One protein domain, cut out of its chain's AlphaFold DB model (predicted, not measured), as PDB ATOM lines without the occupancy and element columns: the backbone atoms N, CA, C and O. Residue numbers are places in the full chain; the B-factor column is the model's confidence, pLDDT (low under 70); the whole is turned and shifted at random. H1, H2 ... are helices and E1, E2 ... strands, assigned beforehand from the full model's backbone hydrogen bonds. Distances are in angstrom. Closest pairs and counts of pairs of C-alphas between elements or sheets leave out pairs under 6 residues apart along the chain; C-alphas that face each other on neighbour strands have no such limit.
ATOM      1  N   PRO A  61      39.397 -39.642 -52.829       89.31
ATOM      2  CA  PRO A  61      38.043 -40.188 -52.963       89.31
ATOM      3  C   PRO A  61      37.363 -40.486 -51.622       89.31
ATOM      4  O   PRO A  61      36.208 -40.138 -51.419       89.31
ATOM      5  N   GLY A  62      38.103 -41.027 -50.646       92.00
ATOM      6  CA  GLY A  62      37.546 -41.299 -49.315       92.00
ATOM      7  C   GLY A  62      36.980 -40.055 -48.616       92.00
ATOM      8  O   GLY A  62      35.957 -40.137 -47.947       92.00
ATOM      9  N   PHE A  63      37.590 -38.881 -48.821       90.88
ATOM     10  CA  PHE A  63      37.071 -37.635 -48.252       90.88
ATOM     11  C   PHE A  63      35.772 -37.193 -48.938       90.88
ATOM     12  O   PHE A  63      34.819 -36.829 -48.254       90.88
ATOM     13  N   THR A  64      35.705 -37.257 -50.271       93.31
ATOM     14  CA  THR A  64      34.483 -36.911 -51.017       93.31
ATOM     15  C   THR A  64      33.350 -37.895 -50.769       93.31
ATOM     16  O   THR A  64      32.203 -37.471 -50.708       93.31
ATOM     17  N   ASN A  65      33.655 -39.172 -50.533       95.19
ATOM     18  CA  ASN A  65      32.650 -40.173 -50.181       95.19
ATOM     19  C   ASN A  65      32.011 -39.863 -48.824       95.19
ATOM     20  O   ASN A  65      30.794 -39.936 -48.694       95.19
ATOM     21  N   HIS A  66      32.802 -39.434 -47.832       95.56
ATOM     22  CA  HIS A  66      32.246 -38.967 -46.560       95.56
ATOM     23  C   HIS A  66      31.384 -37.707 -46.728       95.56
ATOM     24  O   HIS A  66      30.316 -37.628 -46.129       95.56
ATOM     25  N   LEU A  67      31.806 -36.750 -47.568       95.06
ATOM     26  CA  LEU A  67      30.992 -35.566 -47.881       95.06
ATOM     27  C   LEU A  67      29.660 -35.947 -48.545       95.06
ATOM     28  O   LEU A  67      28.624 -35.384 -48.195       95.06
ATOM     29  N   LEU A  68      29.685 -36.888 -49.492       96.56
ATOM     30  CA  LEU A  68      28.490 -37.358 -50.188       96.56
ATOM     31  C   LEU A  68      27.542 -38.084 -49.228       96.56
ATOM     32  O   LEU A  68      26.354 -37.778 -49.217       96.56
ATOM     33  N   ALA A  69      28.064 -38.978 -48.388       97.75
ATOM     34  CA  ALA A  69      27.273 -39.664 -47.371       97.75
ATOM     35  C   ALA A  69      26.583 -38.667 -46.428       97.75
ATOM     36  O   ALA A  69      25.369 -38.724 -46.254       97.75
ATOM     37  N   ASP A  70      27.329 -37.700 -45.885       97.62
ATOM     38  CA  ASP A  70      26.768 -36.675 -45.001       97.62
ATOM     39  C   ASP A  70      25.695 -35.824 -45.705       97.62
ATOM     40  O   ASP A  70      24.697 -35.450 -45.088       97.62
ATOM     41  N   LEU A  71      25.871 -35.521 -46.997       96.19
ATOM     42  CA  LEU A  71      24.882 -34.776 -47.776       96.19
ATOM     43  C   LEU A  71      23.592 -35.583 -47.976       96.19
ATOM     44  O   LEU A  71      22.505 -35.045 -47.764       96.19
ATOM     45  N   LEU A  72      23.708 -36.856 -48.362       97.56
ATOM     46  CA  LEU A  72      22.568 -37.756 -48.566       97.56
ATOM     47  C   LEU A  72      21.773 -37.927 -47.271       97.56
ATOM     48  O   LEU A  72      20.569 -37.665 -47.240       97.56
ATOM     49  N   LEU A  73      22.455 -38.289 -46.184       98.25
ATOM     50  CA  LEU A  73      21.829 -38.475 -44.877       98.25
ATOM     51  C   LEU A  73      21.230 -37.164 -44.357       98.25
ATOM     52  O   LEU A  73      20.105 -37.147 -43.860       98.25
ATOM     53  N   GLY A  74      21.919 -36.037 -44.550       97.75
ATOM     54  CA  GLY A  74      21.410 -34.721 -44.172       97.75
ATOM     55  C   GLY A  74      20.129 -34.334 -44.917       97.75
ATOM     56  O   GLY A  74      19.257 -33.684 -44.340       97.75
ATOM     57  N   CYS A  75      19.977 -34.739 -46.180       97.31
ATOM     58  CA  CYS A  75      18.735 -34.551 -46.932       97.31
ATOM     59  C   CYS A  75      17.581 -35.384 -46.359       97.31
ATOM     60  O   CYS A  75      16.472 -34.863 -46.245       97.31
ATOM     61  N   LEU A  76      17.838 -36.629 -45.946       97.75
ATOM     62  CA  LEU A  76      16.830 -37.487 -45.317       97.75
ATOM     63  C   LEU A  76      16.379 -36.943 -43.954       97.75
ATOM     64  O   LEU A  76      15.182 -36.880 -43.690       97.75
ATOM     65  N   ILE A  77      17.308 -36.444 -43.132       97.62
ATOM     66  CA  ILE A  77      16.958 -35.776 -41.868       97.62
ATOM     67  C   ILE A  77      16.111 -34.524 -42.120       97.62
ATOM     68  O   ILE A  77      15.090 -34.322 -41.469       97.62
ATOM     69  N   LYS A  78      16.475 -33.695 -43.105       97.06
ATOM     70  CA  LYS A  78      15.668 -32.517 -43.476       97.06
ATOM     71  C   LYS A  78      14.276 -32.893 -43.979       97.06
ATOM     72  O   LYS A  78      13.338 -32.127 -43.767       97.06
ATOM     73  N   LEU A  79      14.139 -34.028 -44.663       96.75
ATOM     74  CA  LEU A  79      12.843 -34.551 -45.087       96.75
ATOM     75  C   LEU A  79      11.995 -34.930 -43.865       96.75
ATOM     76  O   LEU A  79      10.872 -34.451 -43.755       96.75
ATOM     77  N   GLN A  80      12.560 -35.678 -42.916       97.25
ATOM     78  CA  GLN A  80      11.883 -36.065 -41.674       97.25
ATOM     79  C   GLN A  80      11.480 -34.855 -40.811       97.25
ATOM     80  O   GLN A  80      10.409 -34.820 -40.218       97.25
ATOM     81  N   GLN A  81      12.316 -33.816 -40.766       95.06
ATOM     82  CA  GLN A  81      11.996 -32.578 -40.047       95.06
ATOM     83  C   GLN A  81      10.806 -31.826 -40.659       95.06
ATOM     84  O   GLN A  81      10.084 -31.134 -39.941       95.06
ATOM     85  N   ARG A  82      10.617 -31.929 -41.981       96.50
ATOM     86  CA  ARG A  82       9.481 -31.324 -42.693       96.50
ATOM     87  C   ARG A  82       8.217 -32.167 -42.576       96.50
ATOM     88  O   ARG A  82       7.137 -31.595 -42.488       96.50
ATOM     89  N   ASP A  83       8.364 -33.485 -42.582       95.94
ATOM     90  CA  ASP A  83       7.275 -34.439 -42.418       95.94
ATOM     91  C   ASP A  83       7.583 -35.399 -41.266       95.94
ATOM     92  O   ASP A  83       8.224 -36.438 -41.432       95.94
ATOM     93  N   GLN A  84       7.096 -35.029 -40.080       92.44
ATOM     94  CA  GLN A  84       7.317 -35.781 -38.845       92.44
ATOM     95  C   GLN A  84       6.536 -37.102 -38.795       92.44
ATOM     96  O   GLN A  84       6.724 -37.872 -37.856       92.44
ATOM     97  N   SER A  85       5.677 -37.393 -39.782       96.19
ATOM     98  CA  SER A  85       5.026 -38.705 -39.885       96.19
ATOM     99  C   SER A  85       5.990 -39.807 -40.346       96.19
ATOM    100  O   SER A  85       5.728 -40.992 -40.131       96.19
ATOM    101  N   LEU A  86       7.125 -39.428 -40.943       96.75
ATOM    102  CA  LEU A  86       8.165 -40.355 -41.373       96.75
ATOM    103  C   LEU A  86       8.941 -40.878 -40.159       96.75
ATOM    104  O   LEU A  86       9.675 -40.137 -39.498       96.75
ATOM    105  N   THR A  87       8.803 -42.172 -39.870       97.62
ATOM    106  CA  THR A  87       9.430 -42.784 -38.693       97.62
ATOM    107  C   THR A  87      10.947 -42.916 -38.843       97.62
ATOM    108  O   THR A  87      11.496 -42.893 -39.951       97.62
ATOM    109  N   ASN A  88      11.641 -43.087 -37.717       98.12
ATOM    110  CA  ASN A  88      13.086 -43.317 -37.702       98.12
ATOM    111  C   ASN A  88      13.460 -44.586 -38.483       98.12
ATOM    112  O   ASN A  88      14.460 -44.596 -39.201       98.12
ATOM    113  N   GLU A  89      12.643 -45.634 -38.392       97.88
ATOM    114  CA  GLU A  89      12.826 -46.885 -39.131       97.88
ATOM    115  C   GLU A  89      12.735 -46.634 -40.636       97.88
ATOM    116  O   GLU A  89      13.643 -47.013 -41.372       97.88
ATOM    117  N   TYR A  90      11.696 -45.924 -41.091       96.94
ATOM    118  CA  TYR A  90      11.533 -45.599 -42.507       96.94
ATOM    119  C   TYR A  90      12.726 -44.804 -43.053       96.94
ATOM    120  O   TYR A  90      13.289 -45.155 -44.090       96.94
ATOM    121  N   ILE A  91      13.156 -43.760 -42.340       97.75
ATOM    122  CA  ILE A  91      14.307 -42.942 -42.748       97.75
ATOM    123  C   ILE A  91      15.603 -43.760 -42.766       97.75
ATOM    124  O   ILE A  91      16.426 -43.576 -43.662       97.75
ATOM    125  N   THR A  92      15.777 -44.686 -41.823       98.06
ATOM    126  CA  THR A  92      16.950 -45.572 -41.775       98.06
ATOM    127  C   THR A  92      16.971 -46.548 -42.954       98.06
ATOM    128  O   THR A  92      18.026 -46.753 -43.556       98.06
ATOM    129  N   GLU A  93      15.825 -47.110 -43.346       96.69
ATOM    130  CA  GLU A  93      15.736 -47.959 -44.542       96.69
ATOM    131  C   GLU A  93      15.997 -47.161 -45.826       96.69
ATOM    132  O   GLU A  93      16.767 -47.596 -46.682       96.69
ATOM    133  N   GLN A  94      15.465 -45.938 -45.931       96.06
ATOM    134  CA  GLN A  94      15.803 -45.041 -47.039       96.06
ATOM    135  C   GLN A  94      17.302 -44.714 -47.067       96.06
ATOM    136  O   GLN A  94      17.914 -44.722 -48.134       96.06
ATOM    137  N   ALA A  95      17.925 -44.475 -45.910       97.75
ATOM    138  CA  ALA A  95      19.359 -44.221 -45.818       97.75
ATOM    139  C   ALA A  95      20.186 -45.386 -46.380       97.75
ATOM    140  O   ALA A  95      21.087 -45.141 -47.180       97.75
ATOM    141  N   LYS A  96      19.842 -46.636 -46.049       97.44
ATOM    142  CA  LYS A  96      20.485 -47.832 -46.625       97.44
ATOM    143  C   LYS A  96      20.352 -47.873 -48.146       97.44
ATOM    144  O   LYS A  96      21.351 -48.050 -48.841       97.44
ATOM    145  N   LEU A  97      19.143 -47.654 -48.672       96.06
ATOM    146  CA  LEU A  97      18.893 -47.662 -50.118       96.06
ATOM    147  C   LEU A  97      19.737 -46.609 -50.849       96.06
ATOM    148  O   LEU A  97      20.362 -46.911 -51.865       96.06
ATOM    149  N   TRP A  98      19.801 -45.387 -50.318       97.62
ATOM    150  CA  TRP A  98      20.578 -44.301 -50.919       97.62
ATOM    151  C   TRP A  98      22.092 -44.505 -50.804       97.62
ATOM    152  O   TRP A  98      22.808 -44.218 -51.767       97.62
ATOM    153  N   LEU A  99      22.586 -45.016 -49.669       97.81
ATOM    154  CA  LEU A  99      24.002 -45.362 -49.502       97.81
ATOM    155  C   LEU A  99      24.407 -46.458 -50.493       97.81
ATOM    156  O   LEU A  99      25.380 -46.276 -51.228       97.81
ATOM    157  N   ALA A 100      23.615 -47.528 -50.601       97.31
ATOM    158  CA  ALA A 100      23.846 -48.603 -51.560       97.31
ATOM    159  C   ALA A 100      23.822 -48.097 -53.012       97.31
ATOM    160  O   ALA A 100      24.731 -48.393 -53.789       97.31
ATOM    161  N   ALA A 101      22.834 -47.271 -53.375       96.88
ATOM    162  CA  ALA A 101      22.717 -46.704 -54.720       96.88
ATOM    163  C   ALA A 101      23.896 -45.790 -55.099       96.88
ATOM    164  O   ALA A 101      24.241 -45.690 -56.277       96.88
ATOM    165  N   CYS A 102      24.534 -45.155 -54.112       97.00
ATOM    166  CA  CYS A 102      25.731 -44.331 -54.296       97.00
ATOM    167  C   CYS A 102      27.043 -45.091 -54.025       97.00
ATOM    168  O   CYS A 102      28.099 -44.463 -53.991       97.00
ATOM    169  N   GLN A 103      26.997 -46.415 -53.836       97.00
ATOM    170  CA  GLN A 103      28.161 -47.271 -53.555       97.00
ATOM    171  C   GLN A 103      28.953 -46.839 -52.303       97.00
ATOM    172  O   GLN A 103      30.184 -46.903 -52.259       97.00
ATOM    173  N   LEU A 104      28.242 -46.381 -51.273       97.25
ATOM    174  CA  LEU A 104      28.798 -45.948 -49.995       97.25
ATOM    175  C   LEU A 104      28.586 -47.025 -48.920       97.25
ATOM    176  O   LEU A 104      27.578 -47.726 -48.950       97.25
ATOM    177  N   PRO A 105      29.509 -47.161 -47.951       96.44
ATOM    178  CA  PRO A 105      29.395 -48.178 -46.913       96.44
ATOM    179  C   PRO A 105      28.328 -47.831 -45.868       96.44
ATOM    180  O   PRO A 105      28.242 -46.691 -45.401       96.44
ATOM    181  N   ASP A 106      27.622 -48.858 -45.396       97.25
ATOM    182  CA  ASP A 106      26.604 -48.759 -44.339       97.25
ATOM    183  C   ASP A 106      27.151 -48.248 -43.001       97.25
ATOM    184  O   ASP A 106      26.388 -47.739 -42.187       97.25
ATOM    185  N   SER A 107      28.472 -48.273 -42.779       95.94
ATOM    186  CA  SER A 107      29.103 -47.641 -41.607       95.94
ATOM    187  C   SER A 107      28.771 -46.150 -41.475       95.94
ATOM    188  O   SER A 107      28.951 -45.553 -40.417       95.94
ATOM    189  N   HIS A 108      28.304 -45.511 -42.552       96.75
ATOM    190  CA  HIS A 108      27.800 -44.146 -42.492       96.75
ATOM    191  C   HIS A 108      26.503 -44.005 -41.691       96.75
ATOM    192  O   HIS A 108      26.265 -42.927 -41.150       96.75
ATOM    193  N   LEU A 109      25.712 -45.065 -41.522       97.81
ATOM    194  CA  LEU A 109      24.513 -45.053 -40.681       97.81
ATOM    195  C   LEU A 109      24.838 -44.774 -39.210       97.81
ATOM    196  O   LEU A 109      24.013 -44.189 -38.518       97.81
ATOM    197  N   ASP A 110      26.061 -45.062 -38.753       96.25
ATOM    198  CA  ASP A 110      26.511 -44.727 -37.394       96.25
ATOM    199  C   ASP A 110      26.476 -43.218 -37.104       96.25
ATOM    200  O   ASP A 110      26.534 -42.809 -35.940       96.25
ATOM    201  N   SER A 111      26.435 -42.381 -38.145       96.12
ATOM    202  CA  SER A 111      26.287 -40.925 -38.028       96.12
ATOM    203  C   SER A 111      24.856 -40.488 -37.700       96.12
ATOM    204  O   SER A 111      24.660 -39.373 -37.217       96.12
ATOM    205  N   LEU A 112      23.864 -41.357 -37.914       97.06
ATOM    206  CA  LEU A 112      22.485 -41.126 -37.509       97.06
ATOM    207  C   LEU A 112      22.346 -41.438 -36.019       97.06
ATOM    208  O   LEU A 112      22.648 -42.540 -35.559       97.06
ATOM    209  N   LYS A 113      21.911 -40.444 -35.252       95.31
ATOM    210  CA  LYS A 113      21.683 -40.534 -33.808       95.31
ATOM    211  C   LYS A 113      20.231 -40.220 -33.508       95.31
ATOM    212  O   LYS A 113      19.609 -39.460 -34.238       95.31
ATOM    213  N   ILE A 114      19.713 -40.764 -32.418       95.44
ATOM    214  CA  ILE A 114      18.429 -40.316 -31.887       95.44
ATOM    215  C   ILE A 114      18.686 -39.029 -31.109       95.44
ATOM    216  O   ILE A 114      19.668 -38.906 -30.373       95.44
ATOM    217  N   ASP A 115      17.848 -38.035 -31.338       93.75
ATOM    218  CA  ASP A 115      17.830 -36.832 -30.537       93.75
ATOM    219  C   ASP A 115      16.978 -37.045 -29.283       93.75
ATOM    220  O   ASP A 115      15.775 -37.257 -29.385       93.75
ATOM    221  N   ASP A 116      17.586 -36.962 -28.099       91.00
ATOM    222  CA  ASP A 116      16.911 -37.268 -26.827       91.00
ATOM    223  C   ASP A 116      15.723 -36.344 -26.514       91.00
ATOM    224  O   ASP A 116      14.862 -36.696 -25.710       91.00
ATOM    225  N   THR A 117      15.661 -35.159 -27.133       92.12
ATOM    226  CA  THR A 117      14.583 -34.190 -26.883       92.12
ATOM    227  C   THR A 117      13.375 -34.472 -27.766       92.12
ATOM    228  O   THR A 117      12.240 -34.443 -27.297       92.12
ATOM    229  N   SER A 118      13.609 -34.723 -29.054       92.88
ATOM    230  CA  SER A 118      12.537 -34.941 -30.031       92.88
ATOM    231  C   SER A 118      12.184 -36.412 -30.254       92.88
ATOM    232  O   SER A 118      11.116 -36.699 -30.785       92.88
ATOM    233  N   GLY A 119      13.066 -37.345 -29.892       94.56
ATOM    234  CA  GLY A 119      12.967 -38.765 -30.246       94.56
ATOM    235  C   GLY A 119      13.216 -39.058 -31.732       94.56
ATOM    236  O   GLY A 119      13.154 -40.215 -32.148       94.56
ATOM    237  N   MET A 120      13.509 -38.035 -32.537       96.31
ATOM    238  CA  MET A 120      13.693 -38.136 -33.987       96.31
ATOM    239  C   MET A 120      15.167 -38.319 -34.345       96.31
ATOM    240  O   MET A 120      16.058 -38.062 -33.530       96.31
ATOM    241  N   LEU A 121      15.451 -38.748 -35.575       97.56
ATOM    242  CA  LEU A 121      16.832 -38.850 -36.030       97.56
ATOM    243  C   LEU A 121      17.468 -37.463 -36.207       97.56
ATOM    244  O   LEU A 121      16.878 -36.520 -36.738       97.56
ATOM    245  N   LYS A 122      18.738 -37.376 -35.824       96.50
ATOM    246  CA  LYS A 122      19.661 -36.286 -36.133       96.50
ATOM    247  C   LYS A 122      20.936 -36.840 -36.752       96.50
ATOM    248  O   LYS A 122      21.301 -37.994 -36.542       96.50
ATOM    249  N   LEU A 123      21.635 -35.994 -37.500       96.88
ATOM    250  CA  LEU A 123      22.912 -36.335 -38.115       96.88
ATOM    251  C   LEU A 123      24.063 -35.733 -37.305       96.88
ATOM    252  O   LEU A 123      24.082 -34.528 -37.068       96.88
ATOM    253  N   ALA A 124      25.047 -36.554 -36.948       96.38
ATOM    254  CA  ALA A 124      26.372 -36.123 -36.514       96.38
ATOM    255  C   ALA A 124      27.376 -36.496 -37.612       96.38
ATOM    256  O   ALA A 124      27.794 -37.651 -37.717       96.38
ATOM    257  N   ARG A 125      27.724 -35.525 -38.464       95.88
ATOM    258  CA  ARG A 125      28.486 -35.744 -39.701       95.88
ATOM    259  C   ARG A 125      29.824 -36.425 -39.452       95.88
ATOM    260  O   ARG A 125      30.491 -36.173 -38.451       95.88
ATOM    261  N   VAL A 126      30.269 -37.219 -40.420       95.31
ATOM    262  CA  VAL A 126      31.613 -37.818 -40.415       95.31
ATOM    263  C   VAL A 126      32.657 -36.821 -40.923       95.31
ATOM    264  O   VAL A 126      33.805 -36.812 -40.470       95.31
ATOM    265  N   SER A 127      32.269 -35.948 -41.851       93.38
ATOM    266  CA  SER A 127      33.131 -34.949 -42.474       93.38
ATOM    267  C   SER A 127      32.989 -33.565 -41.832       93.38
ATOM    268  O   SER A 127      31.922 -33.125 -41.405       93.38
ATOM    269  N   CYS A 128      34.097 -32.824 -41.782       92.25
ATOM    270  CA  CYS A 128      34.083 -31.415 -41.406       92.25
ATOM    271  C   CYS A 128      34.094 -30.554 -42.671       92.25
ATOM    272  O   CYS A 128      35.051 -30.614 -43.438       92.25
ATOM    273  N   CYS A 129      33.094 -29.683 -42.842       89.62
ATOM    274  CA  CYS A 129      33.076 -28.695 -43.933       89.62
ATOM    275  C   CYS A 129      34.126 -27.583 -43.778       89.62
ATOM    276  O   CYS A 129      34.247 -26.735 -44.654       89.62
ATOM    277  N   LEU A 130      34.848 -27.548 -42.650       91.44
ATOM    278  CA  LEU A 130      35.861 -26.545 -42.311       91.44
ATOM    279  C   LEU A 130      35.355 -25.095 -42.285       91.44
ATOM    280  O   LEU A 130      36.174 -24.187 -42.195       91.44
ATOM    281  N   VAL A 131      34.036 -24.862 -42.277       91.31
ATOM    282  CA  VAL A 131      33.464 -23.503 -42.283       91.31
ATOM    283  C   VAL A 131      33.959 -22.653 -41.112       91.31
ATOM    284  O   VAL A 131      34.122 -21.452 -41.263       91.31
ATOM    285  N   TYR A 132      34.277 -23.280 -39.976       92.44
ATOM    286  CA  TYR A 132      34.835 -22.623 -38.789       92.44
ATOM    287  C   TYR A 132      36.214 -21.977 -39.025       92.44
ATOM    288  O   TYR A 132      36.673 -21.196 -38.199       92.44
ATOM    289  N   LYS A 133      36.906 -22.331 -40.117       92.31
ATOM    290  CA  LYS A 133      38.165 -21.694 -40.526       92.31
ATOM    291  C   LYS A 133      37.950 -20.400 -41.310       92.31
ATOM    292  O   LYS A 133      38.920 -19.695 -41.557       92.31
ATOM    293  N   CYS A 134      36.724 -20.116 -41.745       92.81
ATOM    294  CA  CYS A 134      36.382 -18.835 -42.342       92.81
ATOM    295  C   CYS A 134      36.176 -17.790 -41.240       92.81
ATOM    296  O   CYS A 134      35.707 -18.122 -40.148       92.81
ATOM    297  N   ASP A 135      36.474 -16.528 -41.549       90.56
ATOM    298  CA  ASP A 135      36.396 -15.430 -40.588       90.56
ATOM    299  C   ASP A 135      35.044 -15.385 -39.865       90.56
ATOM    300  O   ASP A 135      33.972 -15.421 -40.479       90.56
ATOM    301  N   SER A 136      35.110 -15.310 -38.533       85.69
ATOM    302  CA  SER A 136      33.955 -15.163 -37.638       85.69
ATOM    303  C   SER A 136      32.916 -16.293 -37.706       85.69
ATOM    304  O   SER A 136      31.769 -16.111 -37.288       85.69
ATOM    305  N   ARG A 137      33.277 -17.479 -38.211       92.00
ATOM    306  CA  ARG A 137      32.394 -18.657 -38.225       92.00
ATOM    307  C   ARG A 137      32.680 -19.594 -37.049       92.00
ATOM    308  O   ARG A 137      33.802 -19.706 -36.569       92.00
ATOM    309  N   LYS A 138      31.640 -20.296 -36.597       93.56
ATOM    310  CA  LYS A 138      31.714 -21.331 -35.554       93.56
ATOM    311  C   LYS A 138      31.633 -22.724 -36.179       93.56
ATOM    312  O   LYS A 138      31.392 -22.865 -37.380       93.56
ATOM    313  N   TYR A 139      31.848 -23.759 -35.370       94.56
ATOM    314  CA  TYR A 139      31.503 -25.121 -35.769       94.56
ATOM    315  C   TYR A 139      30.003 -25.218 -36.063       94.56
ATOM    316  O   TYR A 139      29.205 -24.580 -35.385       94.56
ATOM    317  N   CYS A 140      29.633 -26.003 -37.076       93.62
ATOM    318  CA  CYS A 140      28.241 -26.406 -37.259       93.62
ATOM    319  C   CYS A 140      27.823 -27.338 -36.119       93.62
ATOM    320  O   CYS A 140      28.657 -28.113 -35.640       93.62
ATOM    321  N   ASP A 141      26.540 -27.324 -35.775       92.81
ATOM    322  CA  ASP A 141      25.977 -28.150 -34.700       92.81
ATOM    323  C   ASP A 141      26.157 -29.650 -34.956       92.81
ATOM    324  O   ASP A 141      26.341 -30.422 -34.028       92.81
ATOM    325  N   ASP A 142      26.183 -30.065 -36.223       94.38
ATOM    326  CA  ASP A 142      26.370 -31.450 -36.672       94.38
ATOM    327  C   ASP A 142      27.835 -31.796 -37.008       94.38
ATOM    328  O   ASP A 142      28.121 -32.853 -37.563       94.38
ATOM    329  N   CYS A 143      28.788 -30.894 -36.751       94.62
ATOM    330  CA  CYS A 143      30.183 -31.067 -37.155       94.62
ATOM    331  C   CYS A 143      30.885 -32.137 -36.296       94.62
ATOM    332  O   CYS A 143      30.822 -32.033 -35.070       94.62
ATOM    333  N   PRO A 144      31.696 -33.053 -36.868       94.06
ATOM    334  CA  PRO A 144      32.466 -34.043 -36.094       94.06
ATOM    335  C   PRO A 144      33.524 -33.417 -35.175       94.06
ATOM    336  O   PRO A 144      34.057 -34.071 -34.283       94.06
ATOM    337  N   ARG A 145      33.892 -32.152 -35.422       92.56
ATOM    338  CA  ARG A 145      34.830 -31.395 -34.578       92.56
ATOM    339  C   ARG A 145      34.133 -30.633 -33.451       92.56
ATOM    340  O   ARG A 145      34.836 -30.089 -32.600       92.56
ATOM    341  N   HIS A 146      32.799 -30.573 -33.453       93.12
ATOM    342  CA  HIS A 146      32.043 -29.979 -32.357       93.12
ATOM    343  C   HIS A 146      32.259 -30.819 -31.086       93.12
ATOM    344  O   HIS A 146      32.219 -32.046 -31.189       93.12
ATOM    345  N   PRO A 147      32.510 -30.210 -29.909       89.94
ATOM    346  CA  PRO A 147      32.730 -30.946 -28.662       89.94
ATOM    347  C   PRO A 147      31.655 -32.000 -28.375       89.94
ATOM    348  O   PRO A 147      32.002 -33.134 -28.062       89.94
ATOM    349  N   ASP A 148      30.390 -31.650 -28.600       89.06
ATOM    350  CA  ASP A 148      29.234 -32.515 -28.326       89.06
ATOM    351  C   ASP A 148      29.103 -33.711 -29.287       89.06
ATOM    352  O   ASP A 148      28.394 -34.667 -28.992       89.06
ATOM    353  N   ASN A 149      29.810 -33.687 -30.422       88.56
ATOM    354  CA  ASN A 149      29.785 -34.754 -31.430       88.56
ATOM    355  C   ASN A 149      31.081 -35.569 -31.467       88.56
ATOM    356  O   ASN A 149      31.231 -36.456 -32.314       88.56
ATOM    357  N   LYS A 150      32.056 -35.258 -30.604       76.31
ATOM    358  CA  LYS A 150      33.285 -36.047 -30.535       76.31
ATOM    359  C   LYS A 150      32.922 -37.463 -30.107       76.31
ATOM    360  O   LYS A 150      32.339 -37.667 -29.048       76.31
ATOM    361  N   LYS A 151      33.309 -38.447 -30.920       62.81
ATOM    362  CA  LYS A 151      33.233 -39.855 -30.527       62.81
ATOM    363  C   LYS A 151      34.102 -40.030 -29.277       62.81
ATOM    364  O   LYS A 151      35.309 -39.802 -29.356       62.81
ATOM    365  N   SER A 152      33.501 -40.388 -28.144       50.59
ATOM    366  CA  SER A 152      34.253 -40.916 -27.006       50.59
ATOM    367  C   SER A 152      34.937 -42.194 -27.483       50.59
ATOM    368  O   SER A 152      34.255 -43.165 -27.804       50.59
ATOM    369  N   THR A 153      36.257 -42.125 -27.664       40.38
ATOM    370  CA  THR A 153      37.120 -43.284 -27.942       40.38
ATOM    371  C   THR A 153      37.047 -44.303 -26.823       40.38
ATOM    372  O   THR A 153      37.019 -43.859 -25.651       40.38
TER     373      THR A 153
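AT A GLANCE: This is residues 61 to 153 of the 153 residues of the protein "FhuF_C domain-containing protein" of Vibrio campbellii (strain ATCC BAA-1116 / BB120) (UniProt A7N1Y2). Two helices, H1 and H2, make a hairpin, and a short third helix, H3, packs on both; it leads straight into a small two-stranded hairpin, E1 and E2, whose E2 packs on H1. A long stretch with no named element, residues 124 to 153, then loops away from H2 as far as Asp 135. The printed part has 93 residues with three named helices and two named strands, in the order H1 H2 H3 E1 E2; the sheet, E1 - E2, is antiparallel and the class is mostly helix. The whole is compact, with a radius of gyration of the C-alphas of 13.5 A and spans of 38 by 34 by 28 A.

IN THESE COORDINATES: Find C-alpha 61 at (38.043, -40.188, -52.963); from there H1, residues 61 to 82, runs 31.6 A. H2, residues 88 to 101, measures 19.8 A, and H3, residues 106 to 111, 10.1 A. E1, residues 112 to 114, and E2, residues 121 to 123, follow; E2 ends at C-alpha 123, (22.912, -36.335, -38.115).

HOW THE PARTS SIT: Look first at the helical hairpin: H1 and H2 touch, closest at the C-alphas of Leu 73 and Ala 95, 6.3 A, and run opposite ways at a shallow tilt of 33 degrees, only just short of steep. H3 touches H2 at a steep tilt of 45 degrees, closest at the C-alphas of Lys 96 and Asp 106, 6.6 A. H1, with residues 66 to 70 alone, only just touches H3, with 3 pairs of C-alphas within 8 A, closest Ala 69 and His 108 at 6.6 A. In the hairpin E1 and E2, N 113 and O 122 are within hydrogen-bond range at 2.8 A. The closest C-alphas of H1 and E2, Ile 77 and Lys 122, are 6.4 A apart. Every O i to N i+4 pair is within range in H1 and H2; H3 has 0 of 2, but 3 of 3 O i to N i+3 pairs.

THE WHOLE: The two C-alphas farthest apart, Glu 89 and Asp 135, are 39.3 A apart. The printed part has no cut, and no link between named elements is long. Mean pLDDT of the printed part is 93.4; look for values under 70 at residues 151 to 153, which end at the chain's last residue.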